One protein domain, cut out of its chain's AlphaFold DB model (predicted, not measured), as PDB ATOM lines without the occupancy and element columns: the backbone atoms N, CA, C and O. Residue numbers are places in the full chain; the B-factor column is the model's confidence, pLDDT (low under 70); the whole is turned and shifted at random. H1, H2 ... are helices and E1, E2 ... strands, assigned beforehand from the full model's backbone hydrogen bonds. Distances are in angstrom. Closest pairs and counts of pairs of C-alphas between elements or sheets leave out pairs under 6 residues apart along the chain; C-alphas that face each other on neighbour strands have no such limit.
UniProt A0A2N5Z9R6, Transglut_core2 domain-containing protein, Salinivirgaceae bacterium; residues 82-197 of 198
ATOM      1  N   ILE A  82      55.247  91.906  39.873       96.19
ATOM      2  CA  ILE A  82      55.663  90.551  39.493       96.19
ATOM      3  C   ILE A  82      56.902  90.618  38.604       96.19
ATOM      4  O   ILE A  82      57.885  89.929  38.881       96.19
ATOM      5  N   TYR A  83      56.917  91.511  37.615       96.38
ATOM      6  CA  TYR A  83      58.102  91.738  36.790       96.38
ATOM      7  C   TYR A  83      59.287  92.270  37.608       96.38
ATOM      8  O   TYR A  83      60.394  91.749  37.494       96.38
ATOM      9  N   GLY A  84      59.061  93.228  38.511       95.31
ATOM     10  CA  GLY A  84      60.106  93.711  39.423       95.31
ATOM     11  C   GLY A  84      60.705  92.590  40.282       95.31
ATOM     12  O   GLY A  84      61.923  92.492  40.431       95.31
ATOM     13  N   SER A  85      59.865  91.685  40.795       95.44
ATOM     14  CA  SER A  85      60.315  90.521  41.568       95.44
ATOM     15  C   SER A  85      61.077  89.491  40.725       95.44
ATOM     16  O   SER A  85      62.029  88.881  41.214       95.44
ATOM     17  N   TYR A  86      60.727  89.349  39.443       97.12
ATOM     18  CA  TYR A  86      61.475  88.539  38.485       97.12
ATOM     19  C   TYR A  86      62.890  89.084  38.254       97.12
ATOM     20  O   TYR A  86      63.845  88.309  38.210       97.12
ATOM     21  N   LEU A  87      63.062  90.405  38.178       96.19
ATOM     22  CA  LEU A  87      64.399  90.991  38.047       96.19
ATOM     23  C   LEU A  87      65.300  90.616  39.236       96.19
ATOM     24  O   LEU A  87      66.482  90.348  39.048       96.19
ATOM     25  N   LEU A  88      64.751  90.496  40.451       94.12
ATOM     26  CA  LEU A  88      65.513  89.977  41.595       94.12
ATOM     27  C   LEU A  88      65.897  88.501  41.418       94.12
ATOM     28  O   LEU A  88      67.015  88.121  41.760       94.12
ATOM     29  N   THR A  89      65.007  87.677  40.857       95.62
ATOM     30  CA  THR A  89      65.304  86.278  40.505       95.62
ATOM     31  C   THR A  89      66.489  86.179  39.540       95.62
ATOM     32  O   THR A  89      67.357  85.331  39.751       95.62
ATOM     33  N   LEU A  90      66.599  87.076  38.554       95.62
ATOM     34  CA  LEU A  90      67.708  87.081  37.589       95.62
ATOM     35  C   LEU A  90      69.091  87.290  38.216       95.62
ATOM     36  O   LEU A  90      70.092  86.911  37.613       95.62
ATOM     37  N   PHE A  91      69.169  87.862  39.419       92.50
ATOM     38  CA  PHE A  91      70.443  87.993  40.129       92.50
ATOM     39  C   PHE A  91      71.044  86.628  40.497       92.50
ATOM     40  O   PHE A  91      72.260  86.461  40.476       92.50
ATOM     41  N   GLN A  92      70.193  85.653  40.826       92.38
ATOM     42  CA  GLN A  92      70.605  84.300  41.205       92.38
ATOM     43  C   GLN A  92      70.454  83.291  40.057       92.38
ATOM     44  O   GLN A  92      71.211  82.323  39.994       92.38
ATOM     45  N   TYR A  93      69.474  83.508  39.181       93.94
ATOM     46  CA  TYR A  93      69.100  82.622  38.080       93.94
ATOM     47  C   TYR A  93      69.073  83.428  36.764       93.94
ATOM     48  O   TYR A  93      67.994  83.790  36.292       93.94
ATOM     49  N   PRO A  94      70.242  83.772  36.190       92.56
ATOM     50  CA  PRO A  94      70.355  84.724  35.076       92.56
ATOM     51  C   PRO A  94      69.678  84.301  33.764       92.56
ATOM     52  O   PRO A  94      69.450  85.165  32.906       92.56
ATOM     53  N   ASP A  95      69.339  83.018  33.641       91.00
ATOM     54  CA  ASP A  95      68.708  82.413  32.461       91.00
ATOM     55  C   ASP A  95      67.218  82.124  32.672       91.00
ATOM     56  O   ASP A  95      66.551  81.584  31.794       91.00
ATOM     57  N   TYR A  96      66.676  82.492  33.838       94.81
ATOM     58  CA  TYR A  96      65.259  82.310  34.123       94.81
ATOM     59  C   TYR A  96      64.417  83.208  33.210       94.81
ATOM     60  O   TYR A  96      64.692  84.404  33.058       94.81
ATOM     61  N   GLU A  97      63.351  82.666  32.627       94.81
ATOM     62  CA  GLU A  97      62.490  83.424  31.727       94.81
ATOM     63  C   GLU A  97      61.267  83.992  32.455       94.81
ATOM     64  O   GLU A  97      60.589  83.312  33.226       94.81
ATOM     65  N   PHE A  98      60.921  85.250  32.167       96.62
ATOM     66  CA  PHE A  98      59.754  85.887  32.786       96.62
ATOM     67  C   PHE A  98      58.447  85.131  32.512       96.62
ATOM     68  O   PHE A  98      57.555  85.112  33.360       96.62
ATOM     69  N   LYS A  99      58.337  84.487  31.341       97.38
ATOM     70  CA  LYS A  99      57.147  83.726  30.940       97.38
ATOM     71  C   LYS A  99      56.783  82.641  31.959       97.38
ATOM     72  O   LYS A  99      55.597  82.402  32.165       97.38
ATOM     73  N   ASP A 100      57.774  82.043  32.620       96.38
ATOM     74  CA  ASP A 100      57.565  80.936  33.554       96.38
ATOM     75  C   ASP A 100      56.949  81.444  34.867       96.38
ATOM     76  O   ASP A 100      55.969  80.882  35.358       96.38
ATOM     77  N   ILE A 101      57.437  82.579  35.381       97.19
ATOM     78  CA  ILE A 101      56.820  83.281  36.521       97.19
ATOM     79  C   ILE A 101      55.429  83.795  36.149       97.19
ATOM     80  O   ILE A 101      54.476  83.608  36.907       97.19
ATOM     81  N   ASN A 102      55.296  84.426  34.981       97.50
ATOM     82  CA  ASN A 102      54.039  85.033  34.563       97.50
ATOM     83  C   ASN A 102      52.944  83.983  34.338       97.50
ATOM     84  O   ASN A 102      51.803  84.208  34.722       97.50
ATOM     85  N   SER A 103      53.282  82.819  33.776       97.88
ATOM     86  CA  SER A 103      52.324  81.724  33.589       97.88
ATOM     87  C   SER A 103      51.773  81.220  34.924       97.88
ATOM     88  O   SER A 103      50.561  81.065  35.059       97.88
ATOM     89  N   GLN A 104      52.640  81.004  35.918       97.88
ATOM     90  CA  GLN A 104      52.216  80.574  37.256       97.88
ATOM     91  C   GLN A 104      51.395  81.656  37.977       97.88
ATOM     92  O   GLN A 104      50.444  81.346  38.691       97.88
ATOM     93  N   PHE A 105      51.737  82.933  37.790       98.06
ATOM     94  CA  PHE A 105      50.961  84.046  38.336       98.06
ATOM     95  C   PHE A 105      49.562  84.142  37.708       98.06
ATOM     96  O   PHE A 105      48.571  84.259  38.429       98.06
ATOM     97  N   GLU A 106      49.466  84.057  36.378       97.88
ATOM     98  CA  GLU A 106      48.190  84.140  35.656       97.88
ATOM     99  C   GLU A 106      47.264  82.950  35.952       97.88
ATOM    100  O   GLU A 106      46.044  83.106  35.897       97.88
ATOM    101  N   GLU A 107      47.808  81.784  36.313       97.69
ATOM    102  CA  GLU A 107      47.024  80.653  36.826       97.69
ATOM    103  C   GLU A 107      46.301  81.030  38.130       97.69
ATOM    104  O   GLU A 107      45.073  80.997  38.185       97.69
ATOM    105  N   VAL A 108      47.044  81.499  39.140       98.12
ATOM    106  CA  VAL A 108      46.471  81.901  40.441       98.12
ATOM    107  C   VAL A 108      45.488  83.061  40.288       98.12
ATOM    108  O   VAL A 108      44.436  83.100  40.927       98.12
ATOM    109  N   LYS A 109      45.819  84.021  39.423       97.69
ATOM    110  CA  LYS A 109      44.960  85.169  39.124       97.69
ATOM    111  C   LYS A 109      43.644  84.746  38.477       97.69
ATOM    112  O   LYS A 109      42.605  85.313  38.810       97.69
ATOM    113  N   ARG A 110      43.665  83.771  37.565       97.44
ATOM    114  CA  ARG A 110      42.449  83.249  36.928       97.44
ATOM    115  C   ARG A 110      41.529  82.604  37.955       97.44
ATOM    116  O   ARG A 110      40.343  82.920  37.966       97.44
ATOM    117  N   ASP A 111      42.076  81.760  38.822       97.12
ATOM    118  CA  ASP A 111      41.300  81.084  39.864       97.12
ATOM    119  C   ASP A 111      40.710  82.098  40.854       97.12
ATOM    120  O   ASP A 111      39.536  82.021  41.208       97.12
ATOM    121  N   LEU A 112      41.480  83.131  41.210       97.12
ATOM    122  CA  LEU A 112      40.981  84.254  42.003       97.12
ATOM    123  C   LEU A 112      39.830  85.001  41.317       97.12
ATOM    124  O   LEU A 112      38.837  85.333  41.961       97.12
ATOM    125  N   TRP A 113      39.969  85.284  40.022       95.38
ATOM    126  CA  TRP A 113      38.964  86.014  39.253       95.38
ATOM    127  C   TRP A 113      37.654  85.230  39.100       95.38
ATOM    128  O   TRP A 113      36.586  85.834  39.087       95.38
ATOM    129  N   LEU A 114      37.712  83.898  39.030       95.00
ATOM    130  CA  LEU A 114      36.514  83.050  38.976       95.00
ATOM    131  C   LEU A 114      35.711  83.063  40.286       95.00
ATOM    132  O   LEU A 114      34.493  82.900  40.255       95.00
ATOM    133  N   GLU A 115      36.380  83.277  41.419       94.25
ATOM    134  CA  GLU A 115      35.757  83.310  42.748       94.25
ATOM    135  C   GLU A 115      35.290  84.721  43.160       94.25
ATOM    136  O   GLU A 115      34.436  84.875  44.039       94.25
ATOM    137  N   ILE A 116      35.843  85.780  42.556       93.06
ATOM    138  CA  ILE A 116      35.508  87.162  42.915       93.06
ATOM    139  C   ILE A 116      34.161  87.576  42.298       93.06
ATOM    140  O   ILE A 116      33.917  87.427  41.105       93.06
ATOM    141  N   ASN A 117      33.285  88.176  43.107       89.75
ATOM    142  CA  ASN A 117      32.068  88.828  42.624       89.75
ATOM    143  C   ASN A 117      32.176  90.353  42.849       89.75
ATOM    144  O   ASN A 117      32.519  90.778  43.958       89.75
ATOM    145  N   PRO A 118      31.877  91.201  41.840       85.75
ATOM    146  CA  PRO A 118      31.919  92.659  41.981       85.75
ATOM    147  C   PRO A 118      31.078  93.219  43.139       85.75
ATOM    148  O   PRO A 118      31.411  94.276  43.668       85.75
ATOM    149  N   GLN A 119      30.019  92.512  43.540       91.38
ATOM    150  CA  GLN A 119      29.085  92.907  44.603       91.38
ATOM    151  C   GLN A 119      29.616  92.631  46.018       91.38
ATOM    152  O   GLN A 119      28.985  93.035  46.991       91.38
ATOM    153  N   LEU A 120      30.753  91.938  46.145       92.88
ATOM    154  CA  LEU A 120      31.364  91.659  47.440       92.88
ATOM    155  C   LEU A 120      31.881  92.941  48.094       92.88
ATOM    156  O   LEU A 120      32.494  93.798  47.450       92.88
ATOM    157  N   THR A 121      31.713  93.019  49.408       93.75
ATOM    158  CA  THR A 121      32.358  94.038  50.243       93.75
ATOM    159  C   THR A 121      33.882  93.869  50.227       93.75
ATOM    160  O   THR A 121      34.402  92.784  49.953       93.75
ATOM    161  N   ALA A 122      34.628  94.919  50.584       91.81
ATOM    162  CA  ALA A 122      36.090  94.860  50.681       91.81
ATOM    163  C   ALA A 122      36.584  93.685  51.552       91.81
ATOM    164  O   ALA A 122      37.497  92.951  51.165       91.81
ATOM    165  N   LEU A 123      35.938  93.452  52.700       93.81
ATOM    166  CA  LEU A 123      36.284  92.358  53.611       93.81
ATOM    167  C   LEU A 123      36.036  90.976  52.987       93.81
ATOM    168  O   LEU A 123      36.829  90.056  53.190       93.81
ATOM    169  N   GLU A 124      34.947  90.812  52.241       95.44
ATOM    170  CA  GLU A 124      34.643  89.558  51.549       95.44
ATOM    171  C   GLU A 124      35.625  89.295  50.409       95.44
ATOM    172  O   GLU A 124      36.138  88.183  50.310       95.44
ATOM    173  N   LYS A 125      35.979  90.319  49.624       95.19
ATOM    174  CA  LYS A 125      37.019  90.209  48.590       95.19
ATOM    175  C   LYS A 125      38.361  89.754  49.181       95.19
ATOM    176  O   LYS A 125      38.991  88.833  48.665       95.19
ATOM    177  N   VAL A 126      38.763  90.325  50.321       95.75
ATOM    178  CA  VAL A 126      39.966  89.899  51.066       95.75
ATOM    179  C   VAL A 126      39.861  88.443  51.537       95.75
ATOM    180  O   VAL A 126      40.842  87.701  51.473       95.75
ATOM    181  N   ARG A 127      38.681  87.996  51.992       96.25
ATOM    182  CA  ARG A 127      38.461  86.591  52.385       96.25
ATOM    183  C   ARG A 127      38.598  85.634  51.205       96.25
ATOM    184  O   ARG A 127      39.228  84.593  51.378       96.25
ATOM    185  N   VAL A 128      38.064  85.993  50.036       97.12
ATOM    186  CA  VAL A 128      38.215  85.209  48.799       97.12
ATOM    187  C   VAL A 128      39.691  85.100  48.418       97.12
ATOM    188  O   VAL A 128      40.195  83.992  48.252       97.12
ATOM    189  N   LEU A 129      40.421  86.218  48.396       97.50
ATOM    190  CA  LEU A 129      41.857  86.211  48.107       97.50
ATOM    191  C   LEU A 129      42.648  85.338  49.092       97.50
ATOM    192  O   LEU A 129      43.480  84.531  48.678       97.50
ATOM    193  N   ASN A 130      42.358  85.434  50.392       97.25
ATOM    194  CA  ASN A 130      42.982  84.574  51.401       97.25
ATOM    195  C   ASN A 130      42.672  83.088  51.163       97.25
ATOM    196  O   ASN A 130      43.556  82.243  51.317       97.25
ATOM    197  N   HIS A 131      41.424  82.764  50.813       97.88
ATOM    198  CA  HIS A 131      41.007  81.397  50.517       97.88
ATOM    199  C   HIS A 131      41.767  80.841  49.308       97.88
ATOM    200  O   HIS A 131      42.430  79.811  49.426       97.88
ATOM    201  N   VAL A 132      41.759  81.555  48.184       97.94
ATOM    202  CA  VAL A 132      42.439  81.126  46.954       97.94
ATOM    203  C   VAL A 132      43.941  80.972  47.195       97.94
ATOM    204  O   VAL A 132      44.509  79.902  46.974       97.94
ATOM    205  N   LEU A 133      44.596  81.991  47.754       97.69
ATOM    206  CA  LEU A 133      46.048  81.967  47.906       97.69
ATOM    207  C   LEU A 133      46.521  80.910  48.919       97.69
ATOM    208  O   LEU A 133      47.429  80.125  48.631       97.69
ATOM    209  N   PHE A 134      45.918  80.866  50.109       97.50
ATOM    210  CA  PHE A 134      46.429  80.048  51.215       97.50
ATOM    211  C   PHE A 134      45.745  78.682  51.334       97.50
ATOM    212  O   PHE A 134      46.366  77.724  51.798       97.50
ATOM    213  N   GLN A 135      44.479  78.559  50.930       97.62
ATOM    214  CA  GLN A 135      43.726  77.306  51.047       97.62
ATOM    215  C   GLN A 135      43.650  76.534  49.730       97.62
ATOM    216  O   GLN A 135      43.754  75.308  49.792       97.62
ATOM    217  N   VAL A 136      43.530  77.190  48.574       97.75
ATOM    218  CA  VAL A 136      43.508  76.504  47.266       97.75
ATOM    219  C   VAL A 136      44.935  76.237  46.781       97.75
ATOM    220  O   VAL A 136      45.339  75.077  46.716       97.75
ATOM    221  N   HIS A 137      45.746  77.279  46.572       97.69
ATOM    222  CA  HIS A 137      47.124  77.140  46.063       97.69
ATOM    223  C   HIS A 137      48.180  76.824  47.135       97.69
ATOM    224  O   HIS A 137      49.353  76.632  46.809       97.69
ATOM    225  N   LYS A 138      47.777  76.738  48.410       97.25
ATOM    226  CA  LYS A 138      48.617  76.300  49.543       97.25
ATOM    227  C   LYS A 138      49.899  77.115  49.746       97.25
ATOM    228  O   LYS A 138      50.869  76.595  50.302       97.25
ATOM    229  N   PHE A 139      49.913  78.386  49.342       96.75
ATOM    230  CA  PHE A 139      51.026  79.262  49.692       96.75
ATOM    231  C   PHE A 139      51.122  79.402  51.211       96.75
ATOM    232  O   PHE A 139      50.110  79.454  51.910       96.75
ATOM    233  N   GLN A 140      52.336  79.444  51.749       93.31
ATOM    234  CA  GLN A 140      52.534  79.565  53.189       93.31
ATOM    235  C   GLN A 140      53.869  80.209  53.556       93.31
ATOM    236  O   GLN A 140      54.876  80.075  52.859       93.31
ATOM    237  N   GLY A 141      53.880  80.880  54.709       88.19
ATOM    238  CA  GLY A 141      55.096  81.427  55.300       88.19
ATOM    239  C   GLY A 141      56.074  80.327  55.703       88.19
ATOM    240  O   GLY A 141      55.707  79.369  56.388       88.19
ATOM    241  N   SER A 142      57.336  80.484  55.321       81.56
ATOM    242  CA  SER A 142      58.415  79.612  55.761       81.56
ATOM    243  C   SER A 142      58.792  79.952  57.202       81.56
ATOM    244  O   SER A 142      59.336  81.017  57.492       81.56
ATOM    245  N   ARG A 143      58.454  79.048  58.130       71.94
ATOM    246  CA  ARG A 143      58.797  79.170  59.560       71.94
ATOM    247  C   ARG A 143      60.231  78.719  59.851       71.94
ATOM    248  O   ARG A 143      60.809  79.114  60.857       71.94
ATOM    249  N   SER A 144      60.796  77.894  58.974       69.06
ATOM    250  CA  SER A 144      62.169  77.398  59.044       69.06
ATOM    251  C   SER A 144      63.095  78.294  58.229       69.06
ATOM    252  O   SER A 144      62.832  78.534  57.055       69.06
ATOM    253  N   ASN A 145      64.204  78.735  58.825       71.19
ATOM    254  CA  ASN A 145      65.234  79.537  58.157       71.19
ATOM    255  C   ASN A 145      64.685  80.789  57.420       71.19
ATOM    256  O   ASN A 145      64.855  80.925  56.206       71.19
ATOM    257  N   PRO A 146      64.012  81.718  58.127       66.06
ATOM    258  CA  PRO A 146      63.368  82.888  57.515       66.06
ATOM    259  C   PRO A 146      64.348  83.821  56.784       66.06
ATOM    260  O   PRO A 146      63.932  84.596  55.925       66.06
ATOM    261  N   THR A 147      65.641  83.730  57.098       73.06
ATOM    262  CA  THR A 147      66.731  84.508  56.493       73.06
ATOM    263  C   THR A 147      67.357  83.842  55.268       73.06
ATOM    264  O   THR A 147      68.268  84.415  54.677       73.06
ATOM    265  N   SER A 148      66.891  82.654  54.873       84.06
ATOM    266  CA  SER A 148      67.324  81.994  53.640       84.06
ATOM    267  C   SER A 148      67.098  82.925  52.436       84.06
ATOM    268  O   SER A 148      65.951  83.316  52.188       84.06
ATOM    269  N   PRO A 149      68.157  83.271  51.670       84.88
ATOM    270  CA  PRO A 149      68.039  84.111  50.476       84.88
ATOM    271  C   PRO A 149      67.030  83.560  49.467       84.88
ATOM    272  O   PRO A 149      66.325  84.317  48.809       84.88
ATOM    273  N   GLN A 150      66.894  82.231  49.410       87.56
ATOM    274  CA  GLN A 150      65.975  81.545  48.509       87.56
ATOM    275  C   GLN A 150      64.520  81.996  48.693       87.56
ATOM    276  O   GLN A 150      63.792  82.063  47.707       87.56
ATOM    277  N   HIS A 151      64.104  82.362  49.911       87.62
ATOM    278  CA  HIS A 151      62.734  82.806  50.193       87.62
ATOM    279  C   HIS A 151      62.397  84.209  49.658       87.62
ATOM    280  O   HIS A 151      61.230  84.609  49.720       87.62
ATOM    281  N   PHE A 152      63.388  84.964  49.172       89.81
ATOM    282  CA  PHE A 152      63.190  86.289  48.581       89.81
ATOM    283  C   PHE A 152      62.936  86.241  47.070       89.81
ATOM    284  O   PHE A 152      62.459  87.229  46.517       89.81
ATOM    285  N   PHE A 153      63.220  85.117  46.407       94.56
ATOM    286  CA  PHE A 153      63.036  84.984  44.964       94.56
ATOM    287  C   PHE A 153      61.636  84.460  44.627       94.56
ATOM    288  O   PHE A 153      61.173  83.471  45.203       94.56
ATOM    289  N   ILE A 154      60.954  85.126  43.690       96.31
ATOM    290  CA  ILE A 154      59.555  84.827  43.355       96.31
ATOM    291  C   ILE A 154      59.396  83.449  42.709       96.31
ATOM    292  O   ILE A 154      58.441  82.750  43.027       96.31
ATOM    293  N   ASN A 155      60.356  83.014  41.885       96.38
ATOM    294  CA  ASN A 155      60.359  81.669  41.301       96.38
ATOM    295  C   ASN A 155      60.331  80.595  42.396       96.38
ATOM    296  O   ASN A 155      59.483  79.716  42.374       96.38
ATOM    297  N   ASN A 156      61.159  80.736  43.436       95.12
ATOM    298  CA  ASN A 156      61.175  79.783  44.544       95.12
ATOM    299  C   ASN A 156      59.851  79.782  45.324       95.12
ATOM    300  O   ASN A 156      59.392  78.715  45.734       95.12
ATOM    301  N   LEU A 157      59.224  80.949  45.526       95.69
ATOM    302  CA  LEU A 157      57.893  81.023  46.140       95.69
ATOM    303  C   LEU A 157      56.853  80.294  45.282       95.69
ATOM    304  O   LEU A 157      56.073  79.511  45.822       95.69
ATOM    305  N   LEU A 158      56.830  80.551  43.975       96.62
ATOM    306  CA  LEU A 158      55.871  79.951  43.050       96.62
ATOM    307  C   LEU A 158      56.066  78.433  42.936       96.62
ATOM    308  O   LEU A 158      55.080  77.703  43.027       96.62
ATOM    309  N   ASP A 159      57.308  77.957  42.880       94.88
ATOM    310  CA  ASP A 159      57.624  76.535  42.730       94.88
ATOM    311  C   ASP A 159      57.373  75.749  44.029       94.88
ATOM    312  O   ASP A 159      56.787  74.666  44.022       94.88
ATOM    313  N   THR A 160      57.788  76.293  45.179       94.31
ATOM    314  CA  THR A 160      57.714  75.575  46.469       94.31
ATOM    315  C   THR A 160      56.450  75.870  47.273       94.31
ATOM    316  O   THR A 160      56.204  75.223  48.296       94.31
ATOM    317  N   LYS A 161      55.683  76.887  46.862       95.12
ATOM    318  CA  LYS A 161      54.577  77.493  47.624       95.12
ATOM    319  C   LYS A 161      55.002  77.994  49.014       95.12
ATOM    320  O   LYS A 161      54.168  78.195  49.897       95.12
ATOM    321  N   ARG A 162      56.305  78.211  49.240       92.44
ATOM    322  CA  ARG A 162      56.878  78.667  50.515       92.44
ATOM    323  C   ARG A 162      57.719  79.918  50.310       92.44
ATOM    324  O   ARG A 162      58.622  79.941  49.483       92.44
ATOM    325  N   GLY A 163      57.467  80.943  51.115       90.81
ATOM    326  CA  GLY A 163      58.227  82.192  51.058       90.81
ATOM    327  C   GLY A 163      58.303  82.896  52.398       90.81
ATOM    328  O   GLY A 163      57.755  82.438  53.400       90.81
ATOM    329  N   ASN A 164      59.013  84.015  52.429       89.62
ATOM    330  CA  ASN A 164      59.052  84.882  53.596       89.62
ATOM    331  C   ASN A 164      57.892  85.891  53.549       89.62
ATOM    332  O   ASN A 164      57.081  85.901  52.622       89.62
ATOM    333  N   GLN A 165      57.812  86.755  54.562       88.25
ATOM    334  CA  GLN A 165      56.772  87.784  54.626       88.25
ATOM    335  C   GLN A 165      56.763  88.711  53.400       88.25
ATOM    336  O   GLN A 165      55.697  89.129  52.972       88.25
ATOM    337  N   TYR A 166      57.927  89.008  52.813       89.44
ATOM    338  CA  TYR A 166      58.045  89.947  51.701       89.44
ATOM    339  C   TYR A 166      57.562  89.336  50.391       89.44
ATOM    340  O   TYR A 166      56.756  89.951  49.701       89.44
ATOM    341  N   SER A 167      58.011  88.123  50.060       92.44
ATOM    342  CA  SER A 167      57.624  87.465  48.809       92.44
ATOM    343  C   SER A 167      56.137  87.112  48.792       92.44
ATOM    344  O   SER A 167      55.464  87.351  47.791       92.44
ATOM    345  N   ILE A 168      55.589  86.644  49.920       94.12
ATOM    346  CA  ILE A 168      54.147  86.384  50.041       94.12
ATOM    347  C   ILE A 168      53.349  87.684  49.954       94.12
ATOM    348  O   ILE A 168      52.348  87.728  49.243       94.12
ATOM    349  N   ALA A 169      53.781  88.747  50.640       93.44
ATOM    350  CA  ALA A 169      53.076  90.023  50.584       93.44
ATOM    351  C   ALA A 169      53.123  90.651  49.180       93.44
ATOM    352  O   ALA A 169      52.132  91.227  48.740       93.44
ATOM    353  N   LEU A 170      54.239  90.503  48.460       94.44
ATOM    354  CA  LEU A 170      54.364  90.944  47.071       94.44
ATOM    355  C   LEU A 170      53.383  90.198  46.163       94.44
ATOM    356  O   LEU A 170      52.655  90.842  45.407       94.44
ATOM    357  N   LEU A 171      53.329  88.865  46.260       96.62
ATOM    358  CA  LEU A 171      52.388  88.054  45.482       96.62
ATOM    359  C   LEU A 171      50.936  88.435  45.804       96.62
ATOM    360  O   LEU A 171      50.138  88.644  44.895       96.62
ATOM    361  N   TYR A 172      50.618  88.591  47.090       96.81
ATOM    362  CA  TYR A 172      49.290  88.988  47.554       96.81
ATOM    363  C   TYR A 172      48.858  90.344  46.991       96.81
ATOM    364  O   TYR A 172      47.772  90.457  46.427       96.81
ATOM    365  N   ALA A 173      49.705  91.370  47.130       95.62
ATOM    366  CA  ALA A 173      49.410  92.710  46.630       95.62
ATOM    367  C   ALA A 173      49.261  92.715  45.104       95.62
ATOM    368  O   ALA A 173      48.329  93.322  44.587       95.62
ATOM    369  N   SER A 174      50.121  91.978  44.395       96.06
ATOM    370  CA  SER A 174      50.054  91.861  42.933       96.06
ATOM    371  C   SER A 174      48.746  91.214  42.467       96.06
ATOM    372  O   SER A 174      48.116  91.702  41.532       96.06
ATOM    373  N   LEU A 175      48.304  90.144  43.137       97.06
ATOM    374  CA  LEU A 175      47.026  89.492  42.840       97.06
ATOM    375  C   LEU A 175      45.841  90.411  43.139       97.06
ATOM    376  O   LEU A 175      44.975  90.570  42.285       97.06
ATOM    377  N   ALA A 176      45.830  91.059  44.307       95.56
ATOM    378  CA  ALA A 176      44.785  92.005  44.687       95.56
ATOM    379  C   ALA A 176      44.650  93.146  43.663       95.56
ATOM    380  O   ALA A 176      43.564  93.396  43.145       95.56
ATOM    381  N   GLN A 177      45.760  93.791  43.307       93.56
ATOM    382  CA  GLN A 177      45.765  94.897  42.347       93.56
ATOM    383  C   GLN A 177      45.355  94.442  40.940       93.56
ATOM    384  O   GLN A 177      44.697  95.195  40.227       93.56
ATOM    385  N   SER A 178      45.660  93.196  40.556       93.31
ATOM    386  CA  SER A 178      45.249  92.639  39.258       93.31
ATOM    387  C   SER A 178      43.732  92.469  39.092       93.31
ATOM    388  O   SER A 178      43.265  92.310  37.965       93.31
ATOM    389  N   ILE A 179      42.978  92.513  40.196       91.81
ATOM    390  CA  ILE A 179      41.508  92.497  40.229       91.81
ATOM    391  C   ILE A 179      40.936  93.803  40.806       91.81
ATOM    392  O   ILE A 179      39.852  93.806  41.389       91.81
ATOM    393  N   GLU A 180      41.686  94.902  40.674       91.12
ATOM    394  CA  GLU A 180      41.286  96.255  41.088       91.12
ATOM    395  C   GLU A 180      41.003  96.392  42.598       91.12
ATOM    396  O   GLU A 180      40.284  97.291  43.033       91.12
ATOM    397  N   MET A 181      41.577  95.519  43.436       92.69
ATOM    398  CA  MET A 181      41.548  95.702  44.886       92.69
ATOM    399  C   MET A 181      42.717  96.592  45.339       92.69
ATOM    400  O   MET A 181      43.877  96.224  45.117       92.69
ATOM    401  N   PRO A 182      42.453  97.709  46.043       92.88
ATOM    402  CA  PRO A 182      43.472  98.668  46.466       92.88
ATOM    403  C   PRO A 182      44.236  98.184  47.710       92.88
ATOM    404  O   PRO A 182      44.130  98.737  48.806       92.88
ATOM    405  N   VAL A 183      45.007  97.106  47.559       94.38
ATOM    406  CA  VAL A 183      45.887  96.575  48.607       94.38
ATOM    407  C   VAL A 183      47.311  97.064  48.375       94.38
ATOM    408  O   VAL A 183      47.907  96.797  47.330       94.38
ATOM    409  N   TYR A 184      47.882  97.737  49.372       91.06
ATOM    410  CA  TYR A 184      49.207  98.350  49.290       91.06
ATOM    411  C   TYR A 184      50.097  97.974  50.469       91.06
ATOM    412  O   TYR A 184      49.635  97.687  51.575       91.06
ATOM    413  N   GLY A 185      51.405  98.006  50.223       88.81
ATOM    414  CA  GLY A 185      52.426  97.832  51.245       88.81
ATOM    415  C   GLY A 185      52.574  99.047  52.146       88.81
ATOM    416  O   GLY A 185      52.844 100.145  51.669       88.81
ATOM    417  N   VAL A 186      52.494  98.836  53.456       88.12
ATOM    418  CA  VAL A 186      52.794  99.837  54.477       88.12
ATOM    419  C   VAL A 186      54.055  99.414  55.216       88.12
ATOM    420  O   VAL A 186      54.104  98.381  55.893       88.12
ATOM    421  N   LYS A 187      55.100 100.232  55.086       83.06
ATOM    422  CA  LYS A 187      56.354 100.045  55.815       83.06
ATOM    423  C   LYS A 187      56.197 100.571  57.241       83.06
ATOM    424  O   LYS A 187      55.964 101.759  57.442       83.06
ATOM    425  N   LEU A 188      56.394  99.696  58.219       81.50
ATOM    426  CA  LEU A 188      56.470 100.037  59.638       81.50
ATOM    427  C   LEU A 188      57.898  99.805  60.158       81.50
ATOM    428  O   LEU A 188      58.679  99.074  59.538       81.50
ATOM    429  N   PRO A 189      58.277 100.387  61.309       80.75
ATOM    430  CA  PRO A 189      59.513 100.010  61.982       80.75
ATOM    431  C   PRO A 189      59.551  98.491  62.203       80.75
ATOM    432  O   PRO A 189      58.667  97.920  62.842       80.75
ATOM    433  N   HIS A 190      60.563  97.837  61.631       71.44
ATOM    434  CA  HIS A 190      60.805  96.389  61.706       71.44
ATOM    435  C   HIS A 190      59.734  95.468  61.092       71.44
ATOM    436  O   HIS A 190      59.903  94.253  61.158       71.44
ATOM    437  N   ASN A 191      58.676  96.000  60.470       74.31
ATOM    438  CA  ASN A 191      57.588  95.202  59.901       74.31
ATOM    439  C   ASN A 191      57.138  95.741  58.539       74.31
ATOM    440  O   ASN A 191      57.226  96.934  58.253       74.31
ATOM    441  N   TYR A 192      56.603  94.852  57.712       80.50
ATOM    442  CA  TYR A 192      55.940  95.206  56.465       80.50
ATOM    443  C   TYR A 192      54.540  94.605  56.486       80.50
ATOM    444  O   TYR A 192      54.394  93.398  56.678       80.50
ATOM    445  N   LEU A 193      53.522  95.449  56.340       87.50
ATOM    446  CA  LEU A 193      52.122  95.035  56.352       87.50
ATOM    447  C   LEU A 193      51.464  95.360  55.019       87.50
ATOM    448  O   LEU A 193      51.912  96.243  54.293       87.50
ATOM    449  N   LEU A 194      50.376  94.661  54.724       91.81
ATOM    450  CA  LEU A 194      49.471  95.032  53.648       91.81
ATOM    451  C   LEU A 194      48.243  95.710  54.244       91.81
ATOM    452  O   LEU A 194      47.673  95.215  55.218       91.81
ATOM    453  N   ALA A 195      47.850  96.831  53.654       90.50
ATOM    454  CA  ALA A 195      46.653  97.570  54.014       90.50
ATOM    455  C   ALA A 195      45.731  97.675  52.802       90.50
ATOM    456  O   ALA A 195      46.193  97.889  51.683       90.50
ATOM    457  N   TYR A 196      44.432  97.531  53.041       90.81
ATOM    458  CA  TYR A 196      43.404  97.898  52.076       90.81
ATOM    459  C   TYR A 196      43.134  99.397  52.233       90.81
ATOM    460  O   TYR A 196      42.859  99.840  53.349       90.81
ATOM    461  N   HIS A 197      43.244 100.163  51.151       86.38
ATOM    462  CA  HIS A 197      43.006 101.605  51.147       86.38
ATOM    463  C   HIS A 197      41.812 101.924  50.248       86.38
ATOM    464  O   HIS A 197      41.940 101.875  49.031       86.38
TER     465      HIS A 197
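This is residues 82 to 197 of the 198 residues of the protein "Transglut_core2 domain-containing protein" of Salinivirgaceae bacterium (UniProt A0A2N5Z9R6). Helix H6 forms the core of a mostly helical domain, with H2, the longest helix, crossing it on one side and the two-stranded hairpin E1 and E2 packed on the other. H3 lies toward one end of the longest axis, and H1, H4 and H5 gather toward the other. The printed part has 116 residues, with six named helices followed by two named strands, which make one antiparallel sheet. It is compact, with a radius of gyration of the C-alphas of 14.1 A and spans of 43 by 35 by 23 A.

H1, residues 82 to 92, begins at C-alpha 82 (55.663, 90.551, 39.493) and is 16.3 A long. H2, residues 98 to 115, is 26.1 A long, and H3, residues 122 to 136, is 20.1 A. H4 is residues 149 to 152 and H5 residues 154 to 160. H6, residues 165 to 178, is 19.8 A long and begins at C-alpha 165 (56.772, 87.784, 54.626). E1 is residues 183 to 188; E2, residues 191 to 196, ends at C-alpha 196 (43.404, 97.898, 52.076).

H6 is the hub, touching the five other helices, each only just, with 3 pairs of C-alphas within 8 A. Its closest C-alphas to H2 are Leu 175 and Lys 109, 6.1 A apart, at a steep tilt of 63 degrees; to H4, Ser 167 and Phe 152, 5.7 A. The C-alphas of Ala 173 and Val 183, the closest of H6 and E1, are 5.6 A apart. E1 and E2 form an antiparallel hairpin, with N 186 and O 193 at 2.8 A and N 184 and O 195 at 2.9 A, within hydrogen-bond range. H2 touches H3 with residues 108 to 115 alone, closest at the C-alphas of Leu 112 and Val 132, 6.0 A. H1 touches H5, about perpendicular at 82 degrees, closest at the C-alphas of Ser 85 and Ile 154, 6.0 A. H1 and H2 form a helical hairpin. The helix packing is mostly crossed, with 1 of 8 tilted pairs at a shallow tilt. Every O i to N i+4 pair is within hydrogen-bond range in H2, H3, H5 and H6, and 5 of 7 are in H1; H4 is too short for such a pair.

The C-alphas farthest apart, those of Pro 94 and Gln 119, are 43.1 A apart. The printed part has no cut. The link from H3 to H4 is long, with 12 residues; within it residues 140 to 141 pair in parallel with residues 162 to 163. Mean pLDDT of the printed part is 92.2; residues 144 and 146 are under 70.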